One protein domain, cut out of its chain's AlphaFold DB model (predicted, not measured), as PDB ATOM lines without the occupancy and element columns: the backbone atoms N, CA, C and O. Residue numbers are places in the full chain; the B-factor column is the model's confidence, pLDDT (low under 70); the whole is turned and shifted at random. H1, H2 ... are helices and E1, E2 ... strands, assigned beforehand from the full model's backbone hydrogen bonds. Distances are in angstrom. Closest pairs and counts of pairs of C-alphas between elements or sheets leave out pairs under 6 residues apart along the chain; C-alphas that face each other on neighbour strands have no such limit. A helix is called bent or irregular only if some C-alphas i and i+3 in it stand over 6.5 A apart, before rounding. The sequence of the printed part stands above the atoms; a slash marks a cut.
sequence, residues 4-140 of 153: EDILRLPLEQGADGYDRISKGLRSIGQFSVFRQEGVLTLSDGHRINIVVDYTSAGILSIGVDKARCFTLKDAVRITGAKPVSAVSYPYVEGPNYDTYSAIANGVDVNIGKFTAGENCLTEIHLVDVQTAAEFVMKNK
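This is residues 4 to 140 of the 153 residues of an uncharacterized protein of Lysobacter gummosus (UniProt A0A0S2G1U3). A twisted sheet of five antiparallel strands is covered on one face by three helices, H1, H2 and H3, while H4 reaches out past one end of the strands on the opposite face. Two long links lie at the rims, each tied by a short pairing to an edge strand. The printed part has 137 residues, with four named helices and five named strands in the order H1 H2 E1 E2 H3 E3 E4 E5 H4; the sheet runs E1 E2 E5 E4 E3, and the class is mixed, helices and strands. It is compact, with a radius of gyration of the C-alphas of 13.9 A and spans of 39 by 33 by 27 A.

E1, residues 47 to 54, is 20.2 A long and bends by 53 degrees at residue 50. E2 is residues 59 to 64, 16.3 A; E5 residues 123 to 128, 16.7 A; E4 residues 107 to 113, 20.1 A; E3 residues 98 to 104, 20.5 A. H1, residues 4 to 13, begins at C-alpha 4 (156.247, 214.457, 246.406) and is 13.7 A long; it is only just irregular, with C-alphas 7 and 10 lying 6.9 A apart. H2 is residues 15 to 28, 20.2 A, and H3 residues 72 to 79, 10.4 A. H4, residues 129 to 139, 15.5 A, ends at C-alpha 139 (161.628, 244.290, 233.131).

Inner strands E2 and E5 are antiparallel, with N 62 and O 124 at 2.8 A. E1, an edge strand, forms a hairpin with E2, with N 52 and O 61 at 2.8 A. E3, E4 and E5 form a meander, each strand the antiparallel neighbour of the one before; N 109 and O 102 are 2.8 A apart, N 110 and O 125 2.8 A. H1 lies over E4, along it at 14 degrees on the local plane, at a height over the sheet of 9.1 A. On the same face, H2 runs slantwise at 51 degrees to E2 on the local plane. H1 and H2 form a helical hairpin and touch, closest at the C-alphas of Pro 10 and Gly 17, 4.1 A, made by residues 16 to 21 of H2. H3 touches H1, closest at the C-alphas of Arg 8 and Thr 79, 6.1 A. H4, on the opposite face, touches no helix. In H3 and H4 every O i to N i+4 pair is within hydrogen-bond range; H1 has 4 of 6, H2 9 of 10.

The C-alphas farthest apart, those of Gly 45 and Lys 140, are 40.5 A apart. The printed part has no cut. The links H2 to E1 and H3 to E3 are long. Confidence is under 70 in residues 29 to 38, 85 to 96 and 116 to 117; the mean pLDDT of the printed part is 84.1.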
ATOM      1  N   GLU A   4     157.627 214.130 246.054       97.12
ATOM      2  CA  GLU A   4     156.247 214.457 246.406       97.12
ATOM      3  C   GLU A   4     156.157 215.806 247.130       97.12
ATOM      4  O   GLU A   4     155.270 216.596 246.814       97.12
ATOM      5  N   ASP A   5     157.101 216.114 248.030       97.56
ATOM      6  CA  ASP A   5     157.172 217.428 248.679       97.56
ATOM      7  C   ASP A   5     157.286 218.548 247.631       97.56
ATOM      8  O   ASP A   5     156.549 219.532 247.703       97.56
ATOM      9  N   ILE A   6     158.172 218.377 246.638       97.31
ATOM     10  CA  ILE A   6     158.407 219.348 245.554       97.31
ATOM     11  C   ILE A   6     157.127 219.609 244.751       97.31
ATOM     12  O   ILE A   6     156.847 220.749 244.392       97.31
ATOM     13  N   LEU A   7     156.348 218.562 244.481       97.81
ATOM     14  CA  LEU A   7     155.130 218.639 243.674       97.81
ATOM     15  C   LEU A   7     153.924 219.185 244.450       97.81
ATOM     16  O   LEU A   7     153.076 219.864 243.876       97.81
ATOM     17  N   ARG A   8     153.822 218.862 245.743       98.00
ATOM     18  CA  ARG A   8     152.608 219.071 246.540       98.00
ATOM     19  C   ARG A   8     152.651 220.344 247.379       98.00
ATOM     20  O   ARG A   8     151.677 221.094 247.397       98.00
ATOM     21  N   LEU A   9     153.765 220.608 248.070       98.06
ATOM     22  CA  LEU A   9     153.848 221.715 249.030       98.06
ATOM     23  C   LEU A   9     153.578 223.092 248.410       98.06
ATOM     24  O   LEU A   9     152.856 223.859 249.043       98.06
ATOM     25  N   PRO A  10     154.080 223.429 247.204       97.69
ATOM     26  CA  PRO A  10     153.807 224.737 246.614       97.69
ATOM     27  C   PRO A  10     152.318 224.943 246.305       97.69
ATOM     28  O   PRO A  10     151.792 226.030 246.516       97.69
ATOM     29  N   LEU A  11     151.606 223.887 245.896       97.56
ATOM     30  CA  LEU A  11     150.160 223.943 245.659       97.56
ATOM     31  C   LEU A  11     149.367 224.059 246.966       97.56
ATOM     32  O   LEU A  11     148.362 224.762 247.013       97.56
ATOM     33  N   GLU A  12     149.800 223.391 248.035       97.88
ATOM     34  CA  GLU A  12     149.105 223.406 249.332       97.88
ATOM     35  C   GLU A  12     149.367 224.672 250.153       97.88
ATOM     36  O   GLU A  12     148.488 225.114 250.888       97.88
ATOM     37  N   GLN A  13     150.574 225.233 250.054       97.94
ATOM     38  CA  GLN A  13     151.072 226.286 250.949       97.94
ATOM     39  C   GLN A  13     151.412 227.588 250.210       97.94
ATOM     40  O   GLN A  13     151.839 228.550 250.841       97.94
ATOM     41  N   GLY A  14     151.239 227.636 248.886       96.31
ATOM     42  CA  GLY A  14     151.543 228.815 248.082       96.31
ATOM     43  C   GLY A  14     153.016 229.215 248.175       96.31
ATOM     44  O   GLY A  14     153.909 228.360 248.132       96.31
ATOM     45  N   ALA A  15     153.260 230.518 248.341       94.25
ATOM     46  CA  ALA A  15     154.598 231.103 248.434       94.25
ATOM     47  C   ALA A  15     155.467 230.461 249.534       94.25
ATOM     48  O   ALA A  15     156.637 230.184 249.293       94.25
ATOM     49  N   ASP A  16     154.902 230.119 250.701       96.94
ATOM     50  CA  ASP A  16     155.655 229.460 251.781       96.94
ATOM     51  C   ASP A  16     156.135 228.056 251.373       96.94
ATOM     52  O   ASP A  16     157.261 227.645 251.680       96.94
ATOM     53  N   GLY A  17     155.288 227.319 250.647       97.00
ATOM     54  CA  GLY A  17     155.623 226.009 250.095       97.00
ATOM     55  C   GLY A  17     156.723 226.111 249.045       97.00
ATOM     56  O   GLY A  17     157.711 225.378 249.116       97.00
ATOM     57  N   TYR A  18     156.584 227.058 248.116       95.69
ATOM     58  CA  TYR A  18     157.606 227.391 247.124       95.69
ATOM     59  C   TYR A  18     158.961 227.707 247.784       95.69
ATOM     60  O   TYR A  18     159.982 227.091 247.462       95.69
ATOM     61  N   ASP A  19     158.960 228.600 248.772       95.06
ATOM     62  CA  ASP A  19     160.148 229.035 249.504       95.06
ATOM     63  C   ASP A  19     160.840 227.878 250.221       95.06
ATOM     64  O   ASP A  19     162.072 227.779 250.244       95.06
ATOM     65  N   ARG A  20     160.044 226.985 250.814       95.94
ATOM     66  CA  ARG A  20     160.546 225.793 251.493       95.94
ATOM     67  C   ARG A  20     161.241 224.848 250.521       95.94
ATOM     68  O   ARG A  20     162.288 224.306 250.879       95.94
ATOM     69  N   ILE A  21     160.703 224.669 249.314       95.38
ATOM     70  CA  ILE A  21     161.356 223.864 248.275       95.38
ATOM     71  C   ILE A  21     162.650 224.530 247.806       95.38
ATOM     72  O   ILE A  21     163.689 223.871 247.797       95.38
ATOM     73  N   SER A  22     162.629 225.831 247.505       92.31
ATOM     74  CA  SER A  22     163.835 226.574 247.108       92.31
ATOM     75  C   SER A  22     164.945 226.471 248.164       92.31
ATOM     76  O   SER A  22     166.059 226.039 247.863       92.31
ATOM     77  N   LYS A  23     164.636 226.774 249.432       91.06
ATOM     78  CA  LYS A  23     165.583 226.663 250.558       91.06
ATOM     79  C   LYS A  23     166.046 225.225 250.774       91.06
ATOM     80  O   LYS A  23     167.229 224.993 251.017       91.06
ATOM     81  N   GLY A  24     165.131 224.261 250.667       90.81
ATOM     82  CA  GLY A  24     165.440 222.843 250.793       90.81
ATOM     83  C   GLY A  24     166.441 222.399 249.733       90.81
ATOM     84  O   GLY A  24     167.427 221.747 250.071       90.81
ATOM     85  N   LEU A  25     166.243 222.811 248.477       88.88
ATOM     86  CA  LEU A  25     167.165 222.498 247.392       88.88
ATOM     87  C   LEU A  25     168.509 223.183 247.653       88.88
ATOM     88  O   LEU A  25     169.510 222.478 247.745       88.88
ATOM     89  N   ARG A  26     168.536 224.501 247.917       84.38
ATOM     90  CA  ARG A  26     169.749 225.282 248.284       84.38
ATOM     91  C   ARG A  26     170.557 224.699 249.442       84.38
ATOM     92  O   ARG A  26     171.761 224.910 249.509       84.38
ATOM     93  N   SER A  27     169.917 223.985 250.365       81.94
ATOM     94  CA  SER A  27     170.616 223.361 251.493       81.94
ATOM     95  C   SER A  27     171.374 222.085 251.107       81.94
ATOM     96  O   SER A  27     172.346 221.734 251.773       81.94
ATOM     97  N   ILE A  28     170.956 221.407 250.032       76.50
ATOM     98  CA  ILE A  28     171.563 220.156 249.552       76.50
ATOM     99  C   ILE A  28     172.533 220.355 248.376       76.50
ATOM    100  O   ILE A  28     173.272 219.430 248.049       76.50
ATOM    101  N   GLY A  29     172.576 221.544 247.765       67.50
ATOM    102  CA  GLY A  29     173.505 221.889 246.685       67.50
ATOM    103  C   GLY A  29     173.771 223.394 246.601       67.50
ATOM    104  O   GLY A  29     172.928 224.204 246.973       67.50
ATOM    105  N   GLN A  30     174.951 223.793 246.121       59.47
ATOM    106  CA  GLN A  30     175.228 225.195 245.793       59.47
ATOM    107  C   GLN A  30     174.802 225.468 244.348       59.47
ATOM    108  O   GLN A  30     175.467 225.032 243.411       59.47
ATOM    109  N   PHE A  31     173.704 226.205 244.170       59.81
ATOM    110  CA  PHE A  31     173.210 226.591 242.848       59.81
ATOM    111  C   PHE A  31     173.722 227.984 242.509       59.81
ATOM    112  O   PHE A  31     173.218 228.986 243.018       59.81
ATOM    113  N   SER A  32     174.718 228.067 241.633       45.47
ATOM    114  CA  SER A  32     174.880 229.278 240.844       45.47
ATOM    115  C   SER A  32     173.759 229.311 239.814       45.47
ATOM    116  O   SER A  32     173.479 228.311 239.146       45.47
ATOM    117  N   VAL A  33     173.131 230.476 239.654       48.00
ATOM    118  CA  VAL A  33     172.446 230.815 238.404       48.00
ATOM    119  C   VAL A  33     173.406 230.412 237.279       48.00
ATOM    120  O   VAL A  33     174.563 230.817 237.322       48.00
ATOM    121  N   PHE A  34     172.950 229.563 236.353       45.47
ATOM    122  CA  PHE A  34     173.751 228.723 235.442       45.47
ATOM    123  C   PHE A  34     174.222 227.378 236.036       45.47
ATOM    124  O   PHE A  34     175.360 227.216 236.461       45.47
ATOM    125  N   ARG A  35     173.307 226.395 235.962       49.56
ATOM    126  CA  ARG A  35     173.544 224.954 235.740       49.56
ATOM    127  C   ARG A  35     174.620 224.309 236.628       49.56
ATOM    128  O   ARG A  35     175.782 224.227 236.250       49.56
ATOM    129  N   GLN A  36     174.208 223.728 237.754       51.19
ATOM    130  CA  GLN A  36     175.050 222.741 238.432       51.19
ATOM    131  C   GLN A  36     174.991 221.411 237.661       51.19
ATOM    132  O   GLN A  36     173.917 220.831 237.514       51.19
ATOM    133  N   GLU A  37     176.134 220.918 237.182       51.44
ATOM    134  CA  GLU A  37     176.279 219.528 236.740       51.44
ATOM    135  C   GLU A  37     176.626 218.673 237.965       51.44
ATOM    136  O   GLU A  37     177.757 218.648 238.444       51.44
ATOM    137  N   GLY A  38     175.616 218.026 238.538       59.53
ATOM    138  CA  GLY A  38     175.770 217.171 239.709       59.53
ATOM    139  C   GLY A  38     174.433 216.561 240.085       59.53
ATOM    140  O   GLY A  38     173.407 217.233 240.027       59.53
ATOM    141  N   VAL A  39     174.427 215.277 240.437       73.69
ATOM    142  CA  VAL A  39     173.172 214.604 240.767       73.69
ATOM    143  C   VAL A  39     172.885 214.716 242.254       73.69
ATOM    144  O   VAL A  39     173.612 214.160 243.077       73.69
ATOM    145  N   LEU A  40     171.801 215.407 242.585       85.25
ATOM    146  CA  LEU A  40     171.280 215.506 243.940       85.25
ATOM    147  C   LEU A  40     170.326 214.349 244.191       85.25
ATOM    148  O   LEU A  40     169.407 214.116 243.410       85.25
ATOM    149  N   THR A  41     170.524 213.635 245.293       88.81
ATOM    150  CA  THR A  41     169.635 212.543 245.693       88.81
ATOM    151  C   THR A  41     168.690 213.046 246.778       88.81
ATOM    152  O   THR A  41     169.129 213.460 247.850       88.81
ATOM    153  N   LEU A  42     167.391 213.026 246.489       91.44
ATOM    154  CA  LEU A  42     166.320 213.349 247.428       91.44
ATOM    155  C   LEU A  42     166.187 212.257 248.501       91.44
ATOM    156  O   LEU A  42     166.733 211.163 248.367       91.44
ATOM    157  N   SER A  43     165.443 212.520 249.579       92.69
ATOM    158  CA  SER A  43     165.333 211.567 250.699       92.69
ATOM    159  C   SER A  43     164.515 210.310 250.377       92.69
ATOM    160  O   SER A  43     164.667 209.294 251.044       92.69
ATOM    161  N   ASP A  44     163.667 210.357 249.351       93.38
ATOM    162  CA  ASP A  44     163.004 209.182 248.760       93.38
ATOM    163  C   ASP A  44     163.893 208.471 247.715       93.38
ATOM    164  O   ASP A  44     163.534 207.432 247.154       93.38
ATOM    165  N   GLY A  45     165.086 209.019 247.479       91.44
ATOM    166  CA  GLY A  45     166.120 208.565 246.567       91.44
ATOM    167  C   GLY A  45     165.809 208.775 245.087       91.44
ATOM    168  O   GLY A  45     166.449 208.123 244.260       91.44
ATOM    169  N   HIS A  46     164.844 209.635 244.741       92.62
ATOM    170  CA  HIS A  46     164.792 210.226 243.403       92.62
ATOM    171  C   HIS A  46     165.976 211.170 243.207       92.62
ATOM    172  O   HIS A  46     166.576 211.659 244.165       92.62
ATOM    173  N   ARG A  47     166.345 211.394 241.949       90.44
ATOM    174  CA  ARG A  47     167.555 212.125 241.591       90.44
ATOM    175  C   ARG A  47     167.186 213.369 240.790       90.44
ATOM    176  O   ARG A  47     166.361 213.297 239.886       90.44
ATOM    177  N   ILE A  48     167.797 214.496 241.131       89.19
ATOM    178  CA  ILE A  48     167.667 215.777 240.435       89.19
ATOM    179  C   ILE A  48     168.996 216.038 239.732       89.19
ATOM    180  O   ILE A  48     170.044 216.018 240.378       89.19
ATOM    181  N   ASN A  49     168.969 216.223 238.413       84.06
ATOM    182  CA  ASN A  49     170.177 216.402 237.596       84.06
ATOM    183  C   ASN A  49     170.475 217.870 237.267       84.06
ATOM    184  O   ASN A  49     171.585 218.180 236.841       84.06
ATOM    185  N   ILE A  50     169.499 218.760 237.444       84.25
ATOM    186  CA  ILE A  50     169.658 220.200 237.262       84.25
ATOM    187  C   ILE A  50     168.633 220.940 238.121       84.25
ATOM    188  O   ILE A  50     167.482 220.528 238.233       84.25
ATOM    189  N   VAL A  51     169.048 222.061 238.701       87.00
ATOM    190  CA  VAL A  51     168.144 223.066 239.264       87.00
ATOM    191  C   VAL A  51     168.562 224.410 238.687       87.00
ATOM    192  O   VAL A  51     169.741 224.769 238.727       87.00
ATOM    193  N   VAL A  52     167.605 225.139 238.128       84.25
ATOM    194  CA  VAL A  52     167.774 226.518 237.677       84.25
ATOM    195  C   VAL A  52     166.980 227.392 238.628       84.25
ATOM    196  O   VAL A  52     165.754 227.455 238.581       84.25
ATOM    197  N   ASP A  53     167.710 228.034 239.529       85.62
ATOM    198  CA  ASP A  53     167.135 228.922 240.520       85.62
ATOM    199  C   ASP A  53     167.068 230.347 239.964       85.62
ATOM    200  O   ASP A  53     168.084 231.025 239.799       85.62
ATOM    201  N   TYR A  54     165.850 230.775 239.648       84.44
ATOM    202  CA  TYR A  54     165.505 232.133 239.250       84.44
ATOM    203  C   TYR A  54     164.465 232.695 240.230       84.44
ATOM    204  O   TYR A  54     163.547 233.411 239.831       84.44
ATOM    205  N   THR A  55     164.585 232.397 241.534       87.00
ATOM    206  CA  THR A  55     163.546 232.783 242.510       87.00
ATOM    207  C   THR A  55     163.386 234.296 242.634       87.00
ATOM    208  O   THR A  55     162.317 234.770 242.996       87.00
ATOM    209  N   SER A  56     164.411 235.080 242.276       85.75
ATOM    210  CA  SER A  56     164.304 236.546 242.146       85.75
ATOM    211  C   SER A  56     163.295 237.006 241.079       85.75
ATOM    212  O   SER A  56     162.830 238.141 241.122       85.75
ATOM    213  N   ALA A  57     162.958 236.120 240.142       85.38
ATOM    214  CA  ALA A  57     161.905 236.259 239.146       85.38
ATOM    215  C   ALA A  57     160.695 235.349 239.444       85.38
ATOM    216  O   ALA A  57     159.849 235.163 238.578       85.38
ATOM    217  N   GLY A  58     160.621 234.744 240.634       89.25
ATOM    218  CA  GLY A  58     159.533 233.847 241.028       89.25
ATOM    219  C   GLY A  58     159.587 232.450 240.409       89.25
ATOM    220  O   GLY A  58     158.596 231.734 240.474       89.25
ATOM    221  N   ILE A  59     160.707 232.032 239.807       88.56
ATOM    222  CA  ILE A  59     160.792 230.759 239.071       88.56
ATOM    223  C   ILE A  59     161.838 229.826 239.672       88.56
ATOM    224  O   ILE A  59     162.960 230.226 239.979       88.56
ATOM    225  N   LEU A  60     161.476 228.553 239.791       90.00
ATOM    226  CA  LEU A  60     162.398 227.477 240.123       90.00
ATOM    227  C   LEU A  60     162.172 226.301 239.173       90.00
ATOM    228  O   LEU A  60     161.132 225.646 239.237       90.00
ATOM    229  N   SER A  61     163.149 226.025 238.311       89.06
ATOM    230  CA  SER A  61     163.095 224.906 237.365       89.06
ATOM    231  C   SER A  61     163.960 223.757 237.859       89.06
ATOM    232  O   SER A  61     165.077 223.960 238.331       89.06
ATOM    233  N   ILE A  62     163.455 222.535 237.747       90.31
ATOM    234  CA  ILE A  62     164.054 221.332 238.319       90.31
ATOM    235  C   ILE A  62     164.006 220.239 237.253       90.31
ATOM    236  O   ILE A  62     162.930 219.838 236.820       90.31
ATOM    237  N   GLY A  63     165.165 219.724 236.853       89.19
ATOM    238  CA  GLY A  63     165.252 218.536 236.012       89.19
ATOM    239  C   GLY A  63     165.379 217.275 236.854       89.19
ATOM    240  O   GLY A  63     166.159 217.210 237.810       89.19
ATOM    241  N   VAL A  64     164.599 216.263 236.490       90.44
ATOM    242  CA  VAL A  64     164.545 214.977 237.188       90.44
ATOM    243  C   VAL A  64     165.340 213.943 236.388       90.44
ATOM    244  O   VAL A  64     165.160 213.778 235.181       90.44
ATOM    245  N   ASP A  65     166.248 213.247 237.067       88.31
ATOM    246  CA  ASP A  65     167.066 212.182 236.494       88.31
ATOM    247  C   ASP A  65     166.226 210.907 236.294       88.31
ATOM    248  O   ASP A  65     165.526 210.431 237.191       88.31
ATOM    249  N   LYS A  66     166.337 210.323 235.100       85.69
ATOM    250  CA  LYS A  66     165.546 209.169 234.649       85.69
ATOM    251  C   LYS A  66     165.992 207.835 235.257       85.69
ATOM    252  O   LYS A  66     165.238 206.865 235.194       85.69
ATOM    253  N   ALA A  67     167.189 207.760 235.846       83.62
ATOM    254  CA  ALA A  67     167.761 206.534 236.413       83.62
ATOM    255  C   ALA A  67     166.868 205.924 237.499       83.62
ATOM    256  O   ALA A  67     166.862 204.708 237.685       83.62
ATOM    257  N   ARG A  68     166.081 206.760 238.188       86.69
ATOM    258  CA  ARG A  68     164.999 206.311 239.060       86.69
ATOM    259  C   ARG A  68     163.700 206.969 238.619       86.69
ATOM    260  O   ARG A  68     163.318 208.015 239.126       86.69
ATOM    261  N   CYS A  69     163.072 206.353 237.622       89.94
ATOM    262  CA  CYS A  69     161.890 206.879 236.954       89.94
ATOM    263  C   CYS A  69     160.746 207.154 237.940       89.94
ATOM    264  O   CYS A  69     160.116 206.226 238.447       89.94
ATOM    265  N   PHE A  70     160.448 208.433 238.148       93.94
ATOM    266  CA  PHE A  70     159.175 208.876 238.697       93.94
ATOM    267  C   PHE A  70     158.226 209.135 237.534       93.94
ATOM    268  O   PHE A  70     158.591 209.867 236.616       93.94
ATOM    269  N   THR A  71     157.045 208.520 237.499       94.38
ATOM    270  CA  THR A  71     156.213 208.618 236.292       94.38
ATOM    271  C   THR A  71     155.501 209.966 236.208       94.38
ATOM    272  O   THR A  71     155.041 210.510 237.214       94.38
ATOM    273  N   LEU A  72     155.338 210.491 234.990       92.81
ATOM    274  CA  LEU A  72     154.541 211.701 234.764       92.81
ATOM    275  C   LEU A  72     153.087 211.502 235.224       92.81
ATOM    276  O   LEU A  72     152.474 212.416 235.762       92.81
ATOM    277  N   LYS A  73     152.549 210.284 235.085       94.06
ATOM    278  CA  LYS A  73     151.207 209.931 235.569       94.06
ATOM    279  C   LYS A  73     151.086 210.074 237.090       94.06
ATOM    280  O   LYS A  73     150.064 210.561 237.573       94.06
ATOM    281  N   ASP A  74     152.104 209.658 237.840       96.56
ATOM    282  CA  ASP A  74     152.126 209.820 239.295       96.56
ATOM    283  C   ASP A  74     152.233 211.291 239.690       96.56
ATOM    284  O   ASP A  74     151.498 211.738 240.569       96.56
ATOM    285  N   ALA A  75     153.066 212.057 238.984       96.56
ATOM    286  CA  ALA A  75     153.177 213.497 239.184       96.56
ATOM    287  C   ALA A  75     151.840 214.218 238.938       96.56
ATOM    288  O   ALA A  75     151.408 215.017 239.769       96.56
ATOM    289  N   VAL A  76     151.139 213.881 237.849       95.81
ATOM    290  CA  VAL A  76     149.794 214.391 237.535       95.81
ATOM    291  C   VAL A  76     148.790 214.030 238.628       95.81
ATOM    292  O   VAL A  76     147.982 214.866 239.020       95.81
ATOM    293  N   ARG A  77     148.842 212.806 239.165       97.38
ATOM    294  CA  ARG A  77     147.950 212.382 240.255       97.38
ATOM    295  C   ARG A  77     148.179 213.177 241.543       97.38
ATOM    296  O   ARG A  77     147.202 213.503 242.207       97.38
ATOM    297  N   ILE A  78     149.432 213.467 241.894       97.62
ATOM    298  CA  ILE A  78     149.784 214.231 243.105       97.62
ATOM    299  C   ILE A  78     149.366 215.696 242.969       97.62
ATOM    300  O   ILE A  78     148.813 216.272 243.898       97.62
ATOM    301  N   THR A  79     149.633 216.293 241.809       96.56
ATOM    302  CA  THR A  79     149.405 217.725 241.564       96.56
ATOM    303  C   THR A  79     147.970 218.053 241.156       96.56
ATOM    304  O   THR A  79     147.530 219.188 241.306       96.56
ATOM    305  N   GLY A  80     147.240 217.091 240.586       95.62
ATOM    306  CA  GLY A  80     145.983 217.357 239.886       95.62
ATOM    307  C   GLY A  80     146.170 218.132 238.574       95.62
ATOM    308  O   GLY A  80     145.206 218.720 238.074       95.62
ATOM    309  N   ALA A  81     147.390 218.160 238.025       92.50
ATOM    310  CA  ALA A  81     147.731 218.955 236.853       92.50
ATOM    311  C   ALA A  81     146.971 218.510 235.595       92.50
ATOM    312  O   ALA A  81     146.773 217.322 235.333       92.50
ATOM    313  N   LYS A  82     146.546 219.484 234.790       90.44
ATOM    314  CA  LYS A  82     145.805 219.266 233.540       90.44
ATOM    315  C   LYS A  82     146.718 219.500 232.341       90.44
ATOM    316  O   LYS A  82     147.617 220.329 232.447       90.44
ATOM    317  N   PRO A  83     146.498 218.799 231.213       87.25
ATOM    318  CA  PRO A  83     147.300 219.010 230.016       87.25
ATOM    319  C   PRO A  83     147.145 220.451 229.534       87.25
ATOM    320  O   PRO A  83     146.032 220.984 229.498       87.25
ATOM    321  N   VAL A  84     148.256 221.066 229.147       79.19
ATOM    322  CA  VAL A  84     148.291 222.439 228.643       79.19
ATOM    323  C   VAL A  84     149.054 222.504 227.327       79.19
ATOM    324  O   VAL A  84     149.995 221.755 227.094       79.19
ATOM    325  N   SER A  85     148.614 223.403 226.445       66.62
ATOM    326  CA  SER A  85     149.264 223.640 225.147       66.62
ATOM    327  C   SER A  85     150.478 224.567 225.238       66.62
ATOM    328  O   SER A  85     151.217 224.673 224.271       66.62
ATOM    329  N   ALA A  86     150.626 225.258 226.369       62.88
ATOM    330  CA  ALA A  86     151.700 226.186 226.686       62.88
ATOM    331  C   ALA A  86     151.781 226.326 228.212       62.88
ATOM    332  O   ALA A  86     150.762 226.179 228.895       62.88
ATOM    333  N   VAL A  87     152.961 226.637 228.735       62.88
ATOM    334  CA  VAL A  87     153.211 226.813 230.175       62.88
ATOM    335  C   VAL A  87     153.771 228.191 230.492       62.88
ATOM    336  O   VAL A  87     154.160 228.953 229.607       62.88
ATOM    337  N   SER A  88     153.769 228.529 231.779       55.53
ATOM    338  CA  SER A  88     154.269 229.805 232.278       55.53
ATOM    339  C   SER A  88     155.782 229.956 232.042       55.53
ATOM    340  O   SER A  88     156.558 229.021 232.207       55.53
ATOM    341  N   TYR A  89     156.182 231.160 231.631       52.03
ATOM    342  CA  TYR A  89     157.554 231.592 231.339       52.03
ATOM    343  C   TYR A  89     158.555 231.354 232.491       52.03
ATOM    344  O   TYR A  89     158.164 231.507 233.649       52.03
ATOM    345  N   PRO A  90     159.863 231.160 232.202       51.94
ATOM    346  CA  PRO A  90     160.486 230.838 230.923       51.94
ATOM    347  C   PRO A  90     160.432 229.329 230.678       51.94
ATOM    348  O   PRO A  90     160.943 228.540 231.469       51.94
ATOM    349  N   TYR A  91     159.864 228.929 229.544       58.16
ATOM    350  CA  TYR A  91     159.809 227.529 229.148       58.16
ATOM    351  C   TYR A  91     160.347 227.357 227.735       58.16
ATOM    352  O   TYR A  91     160.076 228.171 226.852       58.16
ATOM    353  N   VAL A  92     161.117 226.294 227.523       53.38
ATOM    354  CA  VAL A  92     161.468 225.852 226.176       53.38
ATOM    355  C   VAL A  92     160.346 224.926 225.734       53.38
ATOM    356  O   VAL A  92     160.221 223.825 226.254       53.38
ATOM    357  N   GLU A  93     159.496 225.372 224.816       54.78
ATOM    358  CA  GLU A  93     158.481 224.508 224.211       54.78
ATOM    359  C   GLU A  93     159.113 223.636 223.118       54.78
ATOM    360  O   GLU A  93     159.971 224.079 222.351       54.78
ATOM    361  N   GLY A  94     158.669 222.384 223.026       55.69
ATOM    362  CA  GLY A  94     159.024 221.470 221.949       55.69
ATOM    363  C   GLY A  94     157.781 220.732 221.450       55.69
ATOM    364  O   GLY A  94     156.898 220.424 222.248       55.69
ATOM    365  N   PRO A  95     157.700 220.379 220.155       52.81
ATOM    366  CA  PRO A  95     156.507 219.765 219.553       52.81
ATOM    367  C   PRO A  95     156.120 218.397 220.146       52.81
ATOM    368  O   PRO A  95     155.057 217.874 219.833       52.81
ATOM    369  N   ASN A  96     156.973 217.821 220.996       63.09
ATOM    370  CA  ASN A  96     156.802 216.505 221.611       63.09
ATOM    371  C   ASN A  96     156.695 216.569 223.145       63.09
ATOM    372  O   ASN A  96     156.910 215.551 223.809       63.09
ATOM    373  N   TYR A  97     156.484 217.757 223.719       70.75
ATOM    374  CA  TYR A  97     156.489 217.934 225.168       70.75
ATOM    375  C   TYR A  97     155.083 217.701 225.718       70.75
ATOM    376  O   TYR A  97     154.175 218.501 225.494       70.75
ATOM    377  N   ASP A  98     154.909 216.611 226.465       79.75
ATOM    378  CA  ASP A  98     153.680 216.394 227.228       79.75
ATOM    379  C   ASP A  98     153.783 217.215 228.508       79.75
ATOM    380  O   ASP A  98     154.502 216.832 229.436       79.75
ATOM    381  N   THR A  99     153.083 218.348 228.536       84.00
ATOM    382  CA  THR A  99     153.166 219.306 229.639       84.00
ATOM    383  C   THR A  99     151.819 219.465 230.330       84.00
ATOM    384  O   THR A  99     150.767 219.543 229.689       84.00
ATOM    385  N   TYR A 100     151.855 219.496 231.657       89.62
ATOM    386  CA  TYR A 100     150.692 219.632 232.519       89.62
ATOM    387  C   TYR A 100     150.940 220.747 233.530       89.62
ATOM    388  O   TYR A 100     152.067 220.925 233.985       89.62
ATOM    389  N   SER A 101     149.887 221.464 233.911       90.69
ATOM    390  CA  SER A 101     149.949 222.533 234.911       90.69
ATOM    391  C   SER A 101     148.840 222.373 235.947       90.69
ATOM    392  O   SER A 101     147.707 221.988 235.624       90.69
ATOM    393  N   ALA A 102     149.183 222.649 237.202       93.06
ATOM    394  CA  ALA A 102     148.253 222.840 238.305       93.06
ATOM    395  C   ALA A 102     148.532 224.200 238.942       93.06
ATOM    396  O   ALA A 102     149.678 224.508 239.250       93.06
ATOM    397  N   ILE A 103     147.484 224.985 239.187       92.50
ATOM    398  CA  ILE A 103     147.602 226.292 239.838       92.50
ATOM    399  C   ILE A 103     146.762 226.279 241.105       92.50
ATOM    400  O   ILE A 103     145.556 226.026 241.053       92.50
ATOM    401  N   ALA A 104     147.395 226.570 242.235       93.75
ATOM    402  CA  ALA A 104     146.732 226.717 243.523       93.75
ATOM    403  C   ALA A 104     147.529 227.673 244.415       93.75
ATOM    404  O   ALA A 104     148.752 227.734 244.333       93.75
ATOM    405  N   ASN A 105     146.828 228.431 245.263       95.44
ATOM    406  CA  ASN A 105     147.437 229.298 246.279       95.44
ATOM    407  C   ASN A 105     148.533 230.249 245.750       95.44
ATOM    408  O   ASN A 105     149.519 230.513 246.430       95.44
ATOM    409  N   GLY A 106     148.356 230.773 244.531       91.50
ATOM    410  CA  GLY A 106     149.299 231.718 243.922       91.50
ATOM    411  C   GLY A 106     150.564 231.082 243.336       91.50
ATOM    412  O   GLY A 106     151.453 231.815 242.913       91.50
ATOM    413  N   VAL A 107     150.640 229.749 243.269       94.00
ATOM    414  CA  VAL A 107     151.747 229.026 242.634       94.00
ATOM    415  C   VAL A 107     151.230 228.158 241.491       94.00
ATOM    416  O   VAL A 107     150.216 227.470 241.622       94.00
ATOM    417  N   ASP A 108     151.947 228.188 240.373       92.62
ATOM    418  CA  ASP A 108     151.768 227.294 239.231       92.62
ATOM    419  C   ASP A 108     152.879 226.234 239.231       92.62
ATOM    420  O   ASP A 108     154.071 226.553 239.196       92.62
ATOM    421  N   VAL A 109     152.477 224.965 239.305       93.69
ATOM    422  CA  VAL A 109     153.358 223.800 239.199       93.69
ATOM    423  C   VAL A 109     153.179 223.189 237.820       93.69
ATOM    424  O   VAL A 109     152.161 222.556 237.529       93.69
ATOM    425  N   ASN A 110     154.203 223.348 236.988       91.25
ATOM    426  CA  ASN A 110     154.260 222.771 235.655       91.25
ATOM    427  C   ASN A 110     155.125 221.513 235.688       91.25
ATOM    428  O   ASN A 110     156.216 221.514 236.254       91.25
ATOM    429  N   ILE A 111     154.646 220.438 235.079       92.19
ATOM    430  CA  ILE A 111     155.344 219.155 235.008       92.19
ATOM    431  C   ILE A 111     155.318 218.636 233.582       92.19
ATOM    432  O   ILE A 111     154.325 218.798 232.870       92.19
ATOM    433  N   GLY A 112     156.387 217.967 233.166       89.62
ATOM    434  CA  GLY A 112     156.418 217.435 231.815       89.62
ATOM    435  C   GLY A 112     157.556 216.485 231.506       89.62
ATOM    436  O   GLY A 112     158.354 216.091 232.368       89.62
ATOM    437  N   LYS A 113     157.581 216.093 230.232       86.12
ATOM    438  CA  LYS A 113     158.608 215.232 229.653       86.12
ATOM    439  C   LYS A 113     159.147 215.811 228.346       86.12
ATOM    440  O   LYS A 113     158.387 216.324 227.529       86.12
ATOM    441  N   PHE A 114     160.446 215.648 228.114       71.88
ATOM    442  CA  PHE A 114     161.131 216.204 226.941       71.88
ATOM    443  C   PHE A 114     161.282 215.259 225.744       71.88
ATOM    444  O   PHE A 114     161.843 215.642 224.716       71.88
ATOM    445  N   THR A 115     160.844 214.007 225.854       70.38
ATOM    446  CA  THR A 115     161.046 213.010 224.796       70.38
ATOM    447  C   THR A 115     159.763 212.233 224.532       70.38
ATOM    448  O   THR A 115     159.123 211.714 225.450       70.38
ATOM    449  N   ALA A 116     159.384 212.150 223.254       66.88
ATOM    450  CA  ALA A 116     158.249 211.348 222.814       66.88
ATOM    451  C   ALA A 116     158.447 209.875 223.210       66.88
ATOM    452  O   ALA A 116     159.544 209.334 223.092       66.88
ATOM    453  N   GLY A 117     157.380 209.224 223.679       69.19
ATOM    454  CA  GLY A 117     157.411 207.821 224.113       69.19
ATOM    455  C   GLY A 117     157.988 207.579 225.512       69.19
ATOM    456  O   GLY A 117     157.944 206.450 225.997       69.19
ATOM    457  N   GLU A 118     158.481 208.614 226.192       78.44
ATOM    458  CA  GLU A 118     158.938 208.495 227.571       78.44
ATOM    459  C   GLU A 118     157.778 208.566 228.570       78.44
ATOM    460  O   GLU A 118     156.780 209.249 228.337       78.44
ATOM    461  N   ASN A 119     157.903 207.863 229.697       87.44
ATOM    462  CA  ASN A 119     156.898 207.869 230.767       87.44
ATOM    463  C   ASN A 119     157.395 208.545 232.052       87.44
ATOM    464  O   ASN A 119     156.594 208.825 232.948       87.44
ATOM    465  N   CYS A 120     158.702 208.785 232.156       90.81
ATOM    466  CA  CYS A 120     159.315 209.417 233.313       90.81
ATOM    467  C   CYS A 120     159.106 210.930 233.254       90.81
ATOM    468  O   CYS A 120     159.239 211.549 232.198       90.81
ATOM    469  N   LEU A 121     158.785 211.512 234.402       92.75
ATOM    470  CA  LEU A 121     158.865 212.940 234.646       92.75
ATOM    471  C   LEU A 121     160.315 213.374 234.423       92.75
ATOM    472  O   LEU A 121     161.222 212.792 235.017       92.75
ATOM    473  N   THR A 122     160.531 214.376 233.574       89.75
ATOM    474  CA  THR A 122     161.880 214.910 233.329       89.75
ATOM    475  C   THR A 122     162.040 216.330 233.831       89.75
ATOM    476  O   THR A 122     163.172 216.790 233.959       89.75
ATOM    477  N   GLU A 123     160.937 217.020 234.122       89.75
ATOM    478  CA  GLU A 123     160.976 218.419 234.510       89.75
ATOM    479  C   GLU A 123     159.817 218.821 235.425       89.75
ATOM    480  O   GLU A 123     158.679 218.386 235.237       89.75
ATOM    481  N   ILE A 124     160.132 219.684 236.390       92.81
ATOM    482  CA  ILE A 124     159.196 220.390 237.258       92.81
ATOM    483  C   ILE A 124     159.564 221.878 237.219       92.81
ATOM    484  O   ILE A 124     160.720 222.228 237.444       92.81
ATOM    485  N   HIS A 125     158.593 222.758 236.998       91.31
ATOM    486  CA  HIS A 125     158.736 224.194 237.235       91.31
ATOM    487  C   HIS A 125     157.759 224.639 238.296       91.31
ATOM    488  O   HIS A 125     156.566 224.354 238.212       91.31
ATOM    489  N   LEU A 126     158.277 225.385 239.257       93.44
ATOM    490  CA  LEU A 126     157.484 226.076 240.253       93.44
ATOM    491  C   LEU A 126     157.517 227.563 239.915       93.44
ATOM    492  O   LEU A 126     158.601 228.131 239.751       93.44
ATOM    493  N   VAL A 127     156.343 228.174 239.810       91.25
ATOM    494  CA  VAL A 127     156.195 229.590 239.472       91.25
ATOM    495  C   VAL A 127     155.347 230.263 240.537       91.25
ATOM    496  O   VAL A 127     154.144 230.022 240.619       91.25
ATOM    497  N   ASP A 128     155.966 231.124 241.339       92.62
ATOM    498  CA  ASP A 128     155.245 232.103 242.149       92.62
ATOM    499  C   ASP A 128     154.633 233.137 241.197       92.62
ATOM    500  O   ASP A 128     155.330 233.949 240.580       92.62
ATOM    501  N   VAL A 129     153.314 233.057 241.030       89.81
ATOM    502  CA  VAL A 129     152.571 233.787 239.999       89.81
ATOM    503  C   VAL A 129     152.673 235.296 240.208       89.81
ATOM    504  O   VAL A 129     152.783 236.044 239.235       89.81
ATOM    505  N   GLN A 130     152.654 235.752 241.462       89.69
ATOM    506  CA  GLN A 130     152.748 237.172 241.780       89.69
ATOM    507  C   GLN A 130     154.158 237.695 241.498       89.69
ATOM    508  O   GLN A 130     154.317 238.666 240.757       89.69
ATOM    509  N   THR A 131     155.177 237.024 242.034       90.25
ATOM    510  CA  THR A 131     156.579 237.431 241.880       90.25
ATOM    511  C   THR A 131     156.996 237.415 240.410       90.25
ATOM    512  O   THR A 131     157.653 238.346 239.937       90.25
ATOM    513  N   ALA A 132     156.564 236.403 239.652       87.06
ATOM    514  CA  ALA A 132     156.814 236.323 238.217       87.06
ATOM    515  C   ALA A 132     156.140 237.469 237.446       87.06
ATOM    516  O   ALA A 132     156.769 238.088 236.582       87.06
ATOM    517  N   ALA A 133     154.889 237.804 237.778       83.69
ATOM    518  CA  ALA A 133     154.182 238.913 237.144       83.69
ATOM    519  C   ALA A 133     154.851 240.269 237.444       83.69
ATOM    520  O   ALA A 133     155.060 241.075 236.533       83.69
ATOM    521  N   GLU A 134     155.260 240.508 238.692       87.69
ATOM    522  CA  GLU A 134     156.000 241.713 239.090       87.69
ATOM    523  C   GLU A 134     157.345 241.828 238.363       87.69
ATOM    524  O   GLU A 134     157.690 242.898 237.846       87.69
ATOM    525  N   PHE A 135     158.091 240.722 238.264       86.56
ATOM    526  CA  PHE A 135     159.360 240.685 237.543       86.56
ATOM    527  C   PHE A 135     159.182 241.051 236.067       86.56
ATOM    528  O   PHE A 135     159.963 241.830 235.515       86.56
ATOM    529  N   VAL A 136     158.138 240.535 235.427       81.06
ATOM    530  CA  VAL A 136     157.836 240.797 234.015       81.06
ATOM    531  C   VAL A 136     157.481 242.256 233.786       81.06
ATOM    532  O   VAL A 136     158.049 242.877 232.885       81.06
ATOM    533  N   MET A 137     156.602 242.824 234.615       82.81
ATOM    534  CA  MET A 137     156.227 244.237 234.518       82.81
ATOM    535  C   MET A 137     157.444 245.146 234.692       82.81
ATOM    536  O   MET A 137     157.671 246.052 233.887       82.81
ATOM    537  N   LYS A 138     158.270 244.872 235.709       86.88
ATOM    538  CA  LYS A 138     159.474 245.657 236.005       86.88
ATOM    539  C   LYS A 138     160.486 245.632 234.858       86.88
ATOM    540  O   LYS A 138     161.119 246.652 234.588       86.88
ATOM    541  N   ASN A 139     160.636 244.488 234.190       83.12
ATOM    542  CA  ASN A 139     161.628 244.290 233.131       83.12
ATOM    543  C   ASN A 139     161.064 244.447 231.707       83.12
ATOM    544  O   ASN A 139     161.822 244.317 230.750       83.12
ATOM    545  N   LYS A 140     159.767 244.762 231.558       82.50
ATOM    546  CA  LYS A 140     159.076 244.936 230.267       82.50
ATOM    547  C   LYS A 140     159.243 243.732 229.330       82.50
ATOM    548  O   LYS A 140     159.513 243.896 228.142       82.50
TER     549      LYS A 140